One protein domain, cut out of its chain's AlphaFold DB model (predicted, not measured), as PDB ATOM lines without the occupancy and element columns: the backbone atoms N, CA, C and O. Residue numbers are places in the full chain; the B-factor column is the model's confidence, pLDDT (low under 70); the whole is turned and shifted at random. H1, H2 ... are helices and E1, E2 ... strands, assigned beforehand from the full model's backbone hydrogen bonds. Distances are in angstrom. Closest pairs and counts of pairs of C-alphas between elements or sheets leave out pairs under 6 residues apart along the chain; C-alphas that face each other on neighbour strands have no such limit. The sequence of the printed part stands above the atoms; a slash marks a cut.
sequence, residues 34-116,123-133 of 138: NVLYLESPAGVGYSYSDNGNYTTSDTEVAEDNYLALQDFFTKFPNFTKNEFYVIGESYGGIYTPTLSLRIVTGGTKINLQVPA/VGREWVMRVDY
ATOM      1  N   ASN A  34     164.435 105.350 228.073       83.50
ATOM      2  CA  ASN A  34     163.711 106.413 228.743       83.50
ATOM      3  C   ASN A  34     162.823 105.774 229.807       83.50
ATOM      4  O   ASN A  34     161.989 104.927 229.478       83.50
ATOM      5  N   VAL A  35     163.010 106.162 231.070       83.88
ATOM      6  CA  VAL A  35     162.291 105.551 232.190       83.88
ATOM      7  C   VAL A  35     161.206 106.487 232.703       83.88
ATOM      8  O   VAL A  35     161.506 107.608 233.116       83.88
ATOM      9  N   LEU A  36     159.955 106.028 232.679       86.81
ATOM     10  CA  LEU A  36     158.827 106.712 233.314       86.81
ATOM     11  C   LEU A  36     158.554 106.051 234.664       86.81
ATOM     12  O   LEU A  36     158.181 104.881 234.687       86.81
ATOM     13  N   TYR A  37     158.736 106.805 235.749       87.50
ATOM     14  CA  TYR A  37     158.359 106.405 237.105       87.50
ATOM     15  C   TYR A  37     156.965 106.947 237.405       87.50
ATOM     16  O   TYR A  37     156.762 108.160 237.346       87.50
ATOM     17  N   LEU A  38     156.011 106.060 237.685       89.19
ATOM     18  CA  LEU A  38     154.643 106.441 238.039       89.19
ATOM     19  C   LEU A  38     154.326 105.974 239.455       89.19
ATOM     20  O   LEU A  38     154.278 104.770 239.679       89.19
ATOM     21  N   GLU A  39     154.075 106.915 240.362       90.56
ATOM     22  CA  GLU A  39     153.600 106.621 241.715       90.56
ATOM     23  C   GLU A  39     152.098 106.321 241.690       90.56
ATOM     24  O   GLU A  39     151.284 107.187 241.369       90.56
ATOM     25  N   SER A  40     151.726 105.081 241.997       90.38
ATOM     26  CA  SER A  40     150.342 104.599 241.923       90.38
ATOM     27  C   SER A  40     150.058 103.600 243.047       90.38
ATOM     28  O   SER A  40     150.963 102.845 243.409       90.38
ATOM     29  N   PRO A  41     148.805 103.481 243.529       93.56
ATOM     30  CA  PRO A  41     147.624 104.313 243.230       93.56
ATOM     31  C   PRO A  41     147.667 105.697 243.903       93.56
ATOM     32  O   PRO A  41     148.649 106.049 244.555       93.56
ATOM     33  N   ALA A  42     146.599 106.492 243.771       92.31
ATOM     34  CA  ALA A  42     146.444 107.713 244.562       92.31
ATOM     35  C   ALA A  42     146.631 107.415 246.065       92.31
ATOM     36  O   ALA A  42     146.093 106.439 246.585       92.31
ATOM     37  N   GLY A  43     147.402 108.254 246.756       90.75
ATOM     38  CA  GLY A  43     147.847 108.042 248.137       90.75
ATOM     39  C   GLY A  43     149.274 107.489 248.257       90.75
ATOM     40  O   GLY A  43     149.817 107.452 249.360       90.75
ATOM     41  N   VAL A  44     149.898 107.082 247.147       90.38
ATOM     42  CA  VAL A  44     151.299 106.645 247.098       90.38
ATOM     43  C   VAL A  44     152.224 107.811 246.758       90.38
ATOM     44  O   VAL A  44     152.063 108.450 245.722       90.38
ATOM     45  N   GLY A  45     153.236 108.043 247.600       91.19
ATOM     46  CA  GLY A  45     154.262 109.059 247.357       91.19
ATOM     47  C   GLY A  45     153.662 110.461 247.264       91.19
ATOM     48  O   GLY A  45     153.084 110.954 248.233       91.19
ATOM     49  N   TYR A  46     153.796 111.092 246.102       91.06
ATOM     50  CA  TYR A  46     153.222 112.397 245.782       91.06
ATOM     51  C   TYR A  46     151.865 112.324 245.069       91.06
ATOM     52  O   TYR A  46     151.232 113.364 244.875       91.06
ATOM     53  N   SER A  47     151.393 111.136 244.683       92.56
ATOM     54  CA  SER A  47     150.068 110.965 244.082       92.56
ATOM     55  C   SER A  47     148.974 111.122 245.137       92.56
ATOM     56  O   SER A  47     149.018 110.487 246.191       92.56
ATOM     57  N   TYR A  48     147.955 111.937 244.859       94.25
ATOM     58  CA  TYR A  48     146.877 112.248 245.803       94.25
ATOM     59  C   TYR A  48     145.502 112.274 245.125       94.25
ATOM     60  O   TYR A  48     145.398 112.289 243.901       94.25
ATOM     61  N   SER A  49     144.448 112.265 245.941       93.75
ATOM     62  CA  SER A  49     143.056 112.371 245.503       93.75
ATOM     63  C   SER A  49     142.413 113.596 246.146       93.75
ATOM     64  O   SER A  49     142.482 113.759 247.366       93.75
ATOM     65  N   ASP A  50     141.757 114.440 245.348       94.50
ATOM     66  CA  ASP A  50     141.125 115.682 245.822       94.50
ATOM     67  C   ASP A  50     140.028 115.435 246.867       94.50
ATOM     68  O   ASP A  50     139.790 116.260 247.746       94.50
ATOM     69  N   ASN A  51     139.351 114.285 246.785       93.19
ATOM     70  CA  ASN A  51     138.287 113.911 247.717       93.19
ATOM     71  C   ASN A  51     138.800 113.143 248.952       93.19
ATOM     72  O   ASN A  51     138.000 112.767 249.806       93.19
ATOM     73  N   GLY A  52     140.111 112.892 249.042       91.38
ATOM     74  CA  GLY A  52     140.743 112.163 250.143       91.38
ATOM     75  C   GLY A  52     140.380 110.676 250.242       91.38
ATOM     76  O   GLY A  52     140.739 110.036 251.229       91.38
ATOM     77  N   ASN A  53     139.670 110.109 249.260       91.69
ATOM     78  CA  ASN A  53     139.398 108.677 249.194       91.69
ATOM     79  C   ASN A  53     140.536 107.958 248.464       91.69
ATOM     80  O   ASN A  53     140.789 108.224 247.290       91.69
ATOM     81  N   TYR A  54     141.172 107.019 249.164       93.88
ATOM     82  CA  TYR A  54     142.257 106.174 248.656       93.88
ATOM     83  C   TYR A  54     141.872 104.688 248.586       93.88
ATOM     84  O   TYR A  54     142.724 103.820 248.414       93.88
ATOM     85  N   THR A  55     140.586 104.372 248.764       94.25
ATOM     86  CA  THR A  55     140.081 103.007 248.580       94.25
ATOM     87  C   THR A  55     140.151 102.657 247.101       94.25
ATOM     88  O   THR A  55     139.619 103.401 246.283       94.25
ATOM     89  N   THR A  56     140.781 101.534 246.768       93.69
ATOM     90  CA  THR A  56     140.960 101.093 245.382       93.69
ATOM     91  C   THR A  56     140.961  99.568 245.277       93.69
ATOM     92  O   THR A  56     141.180  98.855 246.259       93.69
ATOM     93  N   SER A  57     140.767  99.076 244.061       95.31
ATOM     94  CA  SER A  57     140.924  97.684 243.632       95.31
ATOM     95  C   SER A  57     141.936  97.570 242.488       95.31
ATOM     96  O   SER A  57     142.223  98.560 241.820       95.31
ATOM     97  N   ASP A  58     142.451  96.369 242.208       93.25
ATOM     98  CA  ASP A  58     143.423  96.154 241.117       93.25
ATOM     99  C   ASP A  58     142.896  96.601 239.745       93.25
ATOM    100  O   ASP A  58     143.663  97.064 238.899       93.25
ATOM    101  N   THR A  59     141.584  96.477 239.528       95.31
ATOM    102  CA  THR A  59     140.915  96.919 238.299       95.31
ATOM    103  C   THR A  59     140.887  98.442 238.194       95.31
ATOM    104  O   THR A  59     141.172  98.975 237.126       95.31
ATOM    105  N   GLU A  60     140.579  99.138 239.292       95.75
ATOM    106  CA  GLU A  60     140.604 100.607 239.346       95.75
ATOM    107  C   GLU A  60     142.031 101.129 239.166       95.75
ATOM    108  O   GLU A  60     142.258 101.997 238.331       95.75
ATOM    109  N   VAL A  61     143.022 100.514 239.823       94.69
ATOM    110  CA  VAL A  61     144.439 100.870 239.640       94.69
ATOM    111  C   VAL A  61     144.884 100.692 238.185       94.69
ATOM    112  O   VAL A  61     145.639 101.511 237.658       94.69
ATOM    113  N   ALA A  62     144.447  99.627 237.509       94.38
ATOM    114  CA  ALA A  62     144.765  99.417 236.099       94.38
ATOM    115  C   ALA A  62     144.110 100.471 235.190       94.38
ATOM    116  O   ALA A  62     144.741 100.905 234.224       94.38
ATOM    117  N   GLU A  63     142.877 100.888 235.495       96.06
ATOM    118  CA  GLU A  63     142.179 101.959 234.774       96.06
ATOM    119  C   GLU A  63     142.873 103.309 234.971       96.06
ATOM    120  O   GLU A  63     143.208 103.970 233.989       96.06
ATOM    121  N   ASP A  64     143.159 103.690 236.213       95.25
ATOM    122  CA  ASP A  64     143.773 104.978 236.536       95.25
ATOM    123  C   ASP A  64     145.178 105.094 235.934       95.25
ATOM    124  O   ASP A  64     145.520 106.108 235.323       95.25
ATOM    125  N   ASN A  65     145.975 104.022 235.994       94.19
ATOM    126  CA  ASN A  65     147.282 103.979 235.336       94.19
ATOM    127  C   ASN A  65     147.172 104.065 233.809       94.19
ATOM    128  O   ASN A  65     148.005 104.695 233.155       94.19
ATOM    129  N   TYR A  66     146.144 103.449 233.225       94.69
ATOM    130  CA  TYR A  66     145.870 103.542 231.796       94.69
ATOM    131  C   TYR A  66     145.473 104.969 231.380       94.69
ATOM    132  O   TYR A  66     145.957 105.472 230.363       94.69
ATOM    133  N   LEU A  67     144.642 105.651 232.172       95.12
ATOM    134  CA  LEU A  67     144.283 107.058 231.964       95.12
ATOM    135  C   LEU A  67     145.508 107.972 232.105       95.12
ATOM    136  O   LEU A  67     145.766 108.783 231.216       95.12
ATOM    137  N   ALA A  68     146.331 107.769 233.136       93.81
ATOM    138  CA  ALA A  68     147.574 108.515 233.328       93.81
ATOM    139  C   ALA A  68     148.538 108.359 232.137       93.81
ATOM    140  O   ALA A  68     149.165 109.327 231.701       93.81
ATOM    141  N   LEU A  69     148.630 107.156 231.556       92.31
ATOM    142  CA  LEU A  69     149.419 106.920 230.345       92.31
ATOM    143  C   LEU A  69     148.857 107.640 229.119       92.31
ATOM    144  O   LEU A  69     149.627 108.191 228.330       92.31
ATOM    145  N   GLN A  70     147.535 107.665 228.947       92.38
ATOM    146  CA  GLN A  70     146.911 108.426 227.864       92.38
ATOM    147  C   GLN A  70     147.218 109.921 227.975       92.38
ATOM    148  O   GLN A  70     147.603 110.541 226.979       92.38
ATOM    149  N   ASP A  71     147.123 110.485 229.176       93.44
ATOM    150  CA  ASP A  71     147.454 111.888 229.426       93.44
ATOM    151  C   ASP A  71     148.942 112.166 229.185       93.44
ATOM    152  O   ASP A  71     149.301 113.147 228.521       93.44
ATOM    153  N   PHE A  72     149.822 111.263 229.632       91.75
ATOM    154  CA  PHE A  72     151.257 111.354 229.373       91.75
ATOM    155  C   PHE A  72     151.558 111.395 227.869       91.75
ATOM    156  O   PHE A  72     152.251 112.299 227.402       91.75
ATOM    157  N   PHE A  73     151.009 110.469 227.082       89.44
ATOM    158  CA  PHE A  73     151.255 110.428 225.639       89.44
ATOM    159  C   PHE A  73     150.535 111.533 224.863       89.44
ATOM    160  O   PHE A  73     151.014 111.936 223.804       89.44
ATOM    161  N   THR A  74     149.441 112.079 225.394       92.06
ATOM    162  CA  THR A  74     148.815 113.292 224.848       92.06
ATOM    163  C   THR A  74     149.743 114.494 225.004       92.06
ATOM    164  O   THR A  74     149.905 115.282 224.072       92.06
ATOM    165  N   LYS A  75     150.411 114.611 226.158       93.06
ATOM    166  CA  LYS A  75     151.390 115.671 226.427       93.06
ATOM    167  C   LYS A  75     152.713 115.461 225.685       93.06
ATOM    168  O   LYS A  75     153.343 116.434 225.271       93.06
ATOM    169  N   PHE A  76     153.123 114.208 225.488       90.38
ATOM    170  CA  PHE A  76     154.369 113.826 224.823       90.38
ATOM    171  C   PHE A  76     154.124 112.917 223.601       90.38
ATOM    172  O   PHE A  76     154.572 111.764 223.567       90.38
ATOM    173  N   PRO A  77     153.470 113.428 222.540       88.44
ATOM    174  CA  PRO A  77     153.039 112.613 221.401       88.44
ATOM    175  C   PRO A  77     154.203 111.989 220.625       88.44
ATOM    176  O   PRO A  77     154.046 110.934 220.009       88.44
ATOM    177  N   ASN A  78     155.392 112.596 220.694       85.88
ATOM    178  CA  ASN A  78     156.603 112.095 220.045       85.88
ATOM    179  C   ASN A  78     157.031 110.705 220.543       85.88
ATOM    180  O   ASN A  78     157.753 110.010 219.829       85.88
ATOM    181  N   PHE A  79     156.585 110.283 221.730       82.94
ATOM    182  CA  PHE A  79     156.961 108.996 222.315       82.94
ATOM    183  C   PHE A  79     156.012 107.844 221.975       82.94
ATOM    184  O   PHE A  79     156.371 106.692 222.183       82.94
ATOM    185  N   THR A  80     154.856 108.123 221.365       80.94
ATOM    186  CA  THR A  80     153.844 107.103 221.012       80.94
ATOM    187  C   THR A  80     154.335 106.037 220.030       80.94
ATOM    188  O   THR A  80     153.793 104.936 219.982       80.94
ATOM    189  N   LYS A  81     155.360 106.351 219.230       83.12
ATOM    190  CA  LYS A  81     155.937 105.428 218.240       83.12
ATOM    191  C   LYS A  81     156.991 104.490 218.823       83.12
ATOM    192  O   LYS A  81     157.366 103.529 218.158       83.12
ATOM    193  N   ASN A  82     157.499 104.789 220.013       85.06
ATOM    194  CA  ASN A  82     158.588 104.019 220.594       85.06
ATOM    195  C   ASN A  82     158.065 102.714 221.182       85.06
ATOM    196  O   ASN A  82     156.923 102.650 221.633       85.06
ATOM    197  N   GLU A  83     158.909 101.688 221.188       87.44
ATOM    198  CA  GLU A  83     158.624 100.457 221.921       87.44
ATOM    199  C   GLU A  83     158.449 100.776 223.405       87.44
ATOM    200  O   GLU A  83     159.268 101.484 224.001       87.44
ATOM    201  N   PHE A  84     157.347 100.284 223.965       86.88
ATOM    202  CA  PHE A  84     156.936 100.561 225.330       86.88
ATOM    203  C   PHE A  84     156.854  99.262 226.125       86.88
ATOM    204  O   PHE A  84     156.167  98.324 225.722       86.88
ATOM    205  N   TYR A  85     157.524  99.229 227.271       86.44
ATOM    206  CA  TYR A  85     157.538  98.089 228.184       86.44
ATOM    207  C   TYR A  85     156.970  98.503 229.541       86.44
ATOM    208  O   TYR A  85     157.324  99.564 230.056       86.44
ATOM    209  N   VAL A  86     156.136  97.651 230.137       86.44
ATOM    210  CA  VAL A  86     155.662  97.811 231.520       86.44
ATOM    211  C   VAL A  86     156.432  96.841 232.400       86.44
ATOM    212  O   VAL A  86     156.467  95.641 232.123       86.44
ATOM    213  N   ILE A  87     157.049  97.360 233.456       83.12
ATOM    214  CA  ILE A  87     157.743  96.559 234.462       83.12
ATOM    215  C   ILE A  87     157.276  96.942 235.865       83.12
ATOM    216  O   ILE A  87     156.930  98.094 236.138       83.12
ATOM    217  N   GLY A  88     157.342  95.975 236.772       79.00
ATOM    218  CA  GLY A  88     157.029  96.158 238.180       79.00
ATOM    219  C   GLY A  88     157.742  95.119 239.035       79.00
ATOM    220  O   GLY A  88     158.150  94.064 238.551       79.00
ATOM    221  N   GLU A  89     157.890  95.429 240.317       73.75
ATOM    222  CA  GLU A  89     158.501  94.565 241.329       73.75
ATOM    223  C   GLU A  89     157.476  94.267 242.431       73.75
ATOM    224  O   GLU A  89     156.563  95.060 242.665       73.75
ATOM    225  N   SER A  90     157.614  93.133 243.124       83.50
ATOM    226  CA  SER A  90     156.713  92.739 244.215       83.50
ATOM    227  C   SER A  90     155.246  92.680 243.746       83.50
ATOM    228  O   SER A  90     154.939  91.949 242.802       83.50
ATOM    229  N   TYR A  91     154.336  93.463 244.340       81.31
ATOM    230  CA  TYR A  91     152.930  93.550 243.917       81.31
ATOM    231  C   TYR A  91     152.752  94.119 242.498       81.31
ATOM    232  O   TYR A  91     151.718  93.917 241.860       81.31
ATOM    233  N   GLY A  92     153.810  94.711 241.934       79.25
ATOM    234  CA  GLY A  92     153.917  94.992 240.506       79.25
ATOM    235  C   GLY A  92     153.704  93.758 239.621       79.25
ATOM    236  O   GLY A  92     153.352  93.920 238.457       79.25
ATOM    237  N   GLY A  93     153.829  92.535 240.152       82.25
ATOM    238  CA  GLY A  93     153.441  91.299 239.469       82.25
ATOM    239  C   GLY A  93     151.935  91.154 239.201       82.25
ATOM    240  O   GLY A  93     151.569  90.412 238.295       82.25
ATOM    241  N   ILE A  94     151.070  91.870 239.927       88.06
ATOM    242  CA  ILE A  94     149.630  91.985 239.636       88.06
ATOM    243  C   ILE A  94     149.376  93.186 238.730       88.06
ATOM    244  O   ILE A  94     148.745  93.058 237.683       88.06
ATOM    245  N   TYR A  95     149.930  94.342 239.086       88.00
ATOM    246  CA  TYR A  95     149.653  95.585 238.375       88.00
ATOM    247  C   TYR A  95     150.221  95.634 236.950       88.00
ATOM    248  O   TYR A  95     149.587  96.180 236.050       88.00
ATOM    249  N   THR A  96     151.394  95.040 236.712       88.00
ATOM    250  CA  THR A  96     152.007  94.979 235.375       88.00
ATOM    251  C   THR A  96     151.115  94.237 234.376       88.00
ATOM    252  O   THR A  96     150.804  94.816 233.329       88.00
ATOM    253  N   PRO A  97     150.668  92.988 234.635       90.62
ATOM    254  CA  PRO A  97     149.793  92.290 233.701       90.62
ATOM    255  C   PRO A  97     148.388  92.897 233.610       90.62
ATOM    256  O   PRO A  97     147.847  92.921 232.506       90.62
ATOM    257  N   THR A  98     147.799  93.421 234.695       92.88
ATOM    258  CA  THR A  98     146.470  94.063 234.614       92.88
ATOM    259  C   THR A  98     146.511  95.349 233.790       92.88
ATOM    260  O   THR A  98     145.665  95.532 232.913       92.88
ATOM    261  N   LEU A  99     147.535  96.191 233.972       92.38
ATOM    262  CA  LEU A  99     147.758  97.379 233.145       92.38
ATOM    263  C   LEU A  99     148.062  97.004 231.691       92.38
ATOM    264  O   LEU A  99     147.485  97.580 230.773       92.38
ATOM    265  N   SER A 100     148.928  96.014 231.464       91.75
ATOM    266  CA  SER A 100     149.258  95.548 230.109       91.75
ATOM    267  C   SER A 100     148.013  95.062 229.370       91.75
ATOM    268  O   SER A 100     147.781  95.448 228.225       91.75
ATOM    269  N   LEU A 101     147.168  94.271 230.042       92.56
ATOM    270  CA  LEU A 101     145.882  93.843 229.502       92.56
ATOM    271  C   LEU A 101     145.001  95.051 229.178       92.56
ATOM    272  O   LEU A 101     144.424  95.113 228.093       92.56
ATOM    273  N   ARG A 102     144.929  96.027 230.087       94.25
ATOM    274  CA  ARG A 102     144.108  97.225 229.912       94.25
ATOM    275  C   ARG A 102     144.572  98.122 228.761       94.25
ATOM    276  O   ARG A 102     143.726  98.699 228.076       94.25
ATOM    277  N   ILE A 103     145.880  98.212 228.514       92.12
ATOM    278  CA  ILE A 103     146.462  98.918 227.359       92.12
ATOM    279  C   ILE A 103     146.043  98.235 226.055       92.12
ATOM    280  O   ILE A 103     145.564  98.904 225.141       92.12
ATOM    281  N   VAL A 104     146.174  96.906 225.984       91.19
ATOM    282  CA  VAL A 104     145.819  96.126 224.786       91.19
ATOM    283  C   VAL A 104     144.327  96.237 224.467       91.19
ATOM    284  O   VAL A 104     143.957  96.360 223.300       91.19
ATOM    285  N   THR A 105     143.459  96.220 225.482       93.00
ATOM    286  CA  THR A 105     142.001  96.303 225.289       93.00
ATOM    287  C   THR A 105     141.479  97.733 225.136       93.00
ATOM    288  O   THR A 105     140.387  97.926 224.607       93.00
ATOM    289  N   GLY A 106     142.245  98.738 225.567       87.31
ATOM    290  CA  GLY A 106     141.817 100.136 225.637       87.31
ATOM    291  C   GLY A 106     141.816 100.915 224.326       87.31
ATOM    292  O   GLY A 106     141.234 101.996 224.260       87.31
ATOM    293  N   GLY A 107     142.461 100.392 223.282       81.00
ATOM    294  CA  GLY A 107     142.497 101.026 221.963       81.00
ATOM    295  C   GLY A 107     143.443 102.229 221.845       81.00
ATOM    296  O   GLY A 107     143.435 102.900 220.810       81.00
ATOM    297  N   THR A 108     144.283 102.516 222.850       75.06
ATOM    298  CA  THR A 108     145.340 103.527 222.698       75.06
ATOM    299  C   THR A 108     146.400 103.063 221.711       75.06
ATOM    300  O   THR A 108     146.756 101.888 221.646       75.06
ATOM    301  N   LYS A 109     146.999 104.016 220.995       79.06
ATOM    302  CA  LYS A 109     148.159 103.775 220.126       79.06
ATOM    303  C   LYS A 109     149.462 103.734 220.931       79.06
ATOM    304  O   LYS A 109     150.364 104.526 220.676       79.06
ATOM    305  N   ILE A 110     149.537 102.849 221.922       84.12
ATOM    306  CA  ILE A 110     150.778 102.556 222.646       84.12
ATOM    307  C   ILE A 110     151.387 101.307 222.008       84.12
ATOM    308  O   ILE A 110     150.733 100.270 221.924       84.12
ATOM    309  N   ASN A 111     152.634 101.403 221.549       85.88
ATOM    310  CA  ASN A 111     153.369 100.278 220.968       85.88
ATOM    311  C   ASN A 111     153.913  99.347 222.072       85.88
ATOM    312  O   ASN A 111     155.124  99.247 222.286       85.88
ATOM    313  N   LEU A 112     152.995  98.720 222.817       86.94
ATOM    314  CA  LEU A 112     153.306  97.829 223.933       86.94
ATOM    315  C   LEU A 112     154.010  96.560 223.442       86.94
ATOM    316  O   LEU A 112     153.499  95.846 222.580       86.94
ATOM    317  N   GLN A 113     155.141  96.247 224.061       85.50
ATOM    318  CA  GLN A 113     155.895  95.024 223.837       85.50
ATOM    319  C   GLN A 113     155.736  94.090 225.039       85.50
ATOM    320  O   GLN A 113     156.062  94.448 226.172       85.50
ATOM    321  N   VAL A 114     155.250  92.870 224.797       68.62
ATOM    322  CA  VAL A 114     155.150  91.824 225.824       68.62
ATOM    323  C   VAL A 114     156.336  90.872 225.651       68.62
ATOM    324  O   VAL A 114     156.412  90.192 224.623       68.62
ATOM    325  N   PRO A 115     157.281  90.792 226.606       59.34
ATOM    326  CA  PRO A 115     158.411  89.885 226.477       59.34
ATOM    327  C   PRO A 115     157.936  88.427 226.580       59.34
ATOM    328  O   PRO A 115     157.706  87.892 227.662       59.34
ATOM    329  N   ALA A 116     157.791  87.762 225.433       44.03
ATOM    330  CA  ALA A 116     157.440  86.346 225.328       44.03
ATOM    331  C   ALA A 116     158.629  85.450 225.725       44.03
ATOM    332  O   ALA A 116     159.307  84.877 224.874       44.03
ATOM    333  N   VAL A 123     168.553  96.730 226.525       45.66
ATOM    334  CA  VAL A 123     167.612  97.789 226.133       45.66
ATOM    335  C   VAL A 123     168.388  98.896 225.423       45.66
ATOM    336  O   VAL A 123     169.298  99.451 226.014       45.66
ATOM    337  N   GLY A 124     168.114  99.192 224.157       35.09
ATOM    338  CA  GLY A 124     168.861 100.180 223.384       35.09
ATOM    339  C   GLY A 124     167.924 101.225 222.803       35.09
ATOM    340  O   GLY A 124     167.322 100.998 221.767       35.09
ATOM    341  N   ARG A 125     167.864 102.414 223.415       37.25
ATOM    342  CA  ARG A 125     167.015 103.568 223.028       37.25
ATOM    343  C   ARG A 125     165.497 103.354 223.183       37.25
ATOM    344  O   ARG A 125     164.716 104.042 222.526       37.25
ATOM    345  N   GLU A 126     165.071 102.454 224.059       48.97
ATOM    346  CA  GLU A 126     163.659 102.053 224.234       48.97
ATOM    347  C   GLU A 126     162.972 102.795 225.403       48.97
ATOM    348  O   GLU A 126     163.642 103.495 226.162       48.97
ATOM    349  N   TRP A 127     161.642 102.705 225.563       49.84
ATOM    350  CA  TRP A 127     160.923 103.254 226.730       49.84
ATOM    351  C   TRP A 127     160.542 102.152 227.710       49.84
ATOM    352  O   TRP A 127     159.842 101.209 227.358       49.84
ATOM    353  N   VAL A 128     160.935 102.315 228.969       56.06
ATOM    354  CA  VAL A 128     160.581 101.403 230.055       56.06
ATOM    355  C   VAL A 128     159.764 102.180 231.076       56.06
ATOM    356  O   VAL A 128     160.274 103.074 231.741       56.06
ATOM    357  N   MET A 129     158.485 101.864 231.227       56.53
ATOM    358  CA  MET A 129     157.721 102.364 232.361       56.53
ATOM    359  C   MET A 129     157.989 101.466 233.559       56.53
ATOM    360  O   MET A 129     157.599 100.298 233.558       56.53
ATOM    361  N   ARG A 130     158.624 102.030 234.587       57.69
ATOM    362  CA  ARG A 130     158.621 101.437 235.917       57.69
ATOM    363  C   ARG A 130     157.446 102.034 236.660       57.69
ATOM    364  O   ARG A 130     157.448 103.218 236.985       57.69
ATOM    365  N   VAL A 131     156.448 101.223 236.942       54.31
ATOM    366  CA  VAL A 131     155.423 101.682 237.867       54.31
ATOM    367  C   VAL A 131     155.996 101.527 239.276       54.31
ATOM    368  O   VAL A 131     156.435 100.440 239.659       54.31
ATOM    369  N   ASP A 132     156.109 102.646 239.983       49.47
ATOM    370  CA  ASP A 132     156.636 102.710 241.340       49.47
ATOM    371  C   ASP A 132     155.456 102.658 242.313       49.47
ATOM    372  O   ASP A 132     154.580 103.521 242.325       49.47
ATOM    373  N   TYR A 133     155.395 101.592 243.097       50.00
ATOM    374  CA  TYR A 133     154.338 101.370 244.078       50.00
ATOM    375  C   TYR A 133     154.999 101.555 245.446       50.00
ATOM    376  O   TYR A 133     155.703 100.668 245.919       50.00
TER     377      TYR A 133
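Overview. This is residues 34 to 116 and 123 to 133 of the 138 residues of the protein "Carboxypeptidase" of Callorhinchus milii (UniProt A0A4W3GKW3). A small three-stranded parallel sheet has two helices, H1 and H2, packed on one face, making two layers, with the other face bare. The long unnamed stretch 40 to 57 loops out beyond the end of E1 before H1 begins. The printed part has 94 residues, with E1, H1, E2, H2, E3 along it; the sheet's order is E1, E3, E2, and the class is mixed, helices and strands. It is compact, with a radius of gyration of the C-alphas of 13.0 A and spans of 39 by 28 by 24 A.

Along the chain. E1, residues 34 to 39, begins at C-alpha 34 (163.711, 106.413, 228.743) and is 16.4 A long. H1, residues 58 to 75, spans 25.7 A from C-alpha 58 (143.423, 96.154, 241.117). E2 is residues 84 to 87, and H2, residues 92 to 106, spans 19.8 A. E3, residues 126 to 132, spans 18.5 A to C-alpha 132 (156.636, 102.710, 241.340).

Arrangement. E1 and E3 are parallel at 17 degrees, with N 34 and O 126 2.8 A apart, within hydrogen-bond range. E3 and E2 are parallel at 32 degrees, with N 129 and O 85 at 2.8 A. E1, H1 and E2 form a split strand-helix-strand unit, two parallel strands with E3 between them, its crossover right-handed. H2 is on the sheet over E2, at a height of 8.6 A; its closest C-alphas to E2 are those of Thr 96 and Ile 87, 6.0 A. With residues 58 to 66 alone, H1 touches H2 at a steep tilt of 61 degrees, the same way; the closest C-alphas, of Ala 62 and Leu 99, are 4.7 A apart. Every O i to N i+4 pair is within hydrogen-bond range in H1, and 10 of 11 in H2.

Size, cuts and confidence. The farthest C-alphas, of Asn 51 and Gly 124, are 41.4 A apart. The link E1 to H1 is long. Residues 117 to 122 are not printed; C-alphas 116 and 123 are 15.3 A apart across the cut. The model's pLDDT is under 70 at residues 114 to 116 and 123 to 133.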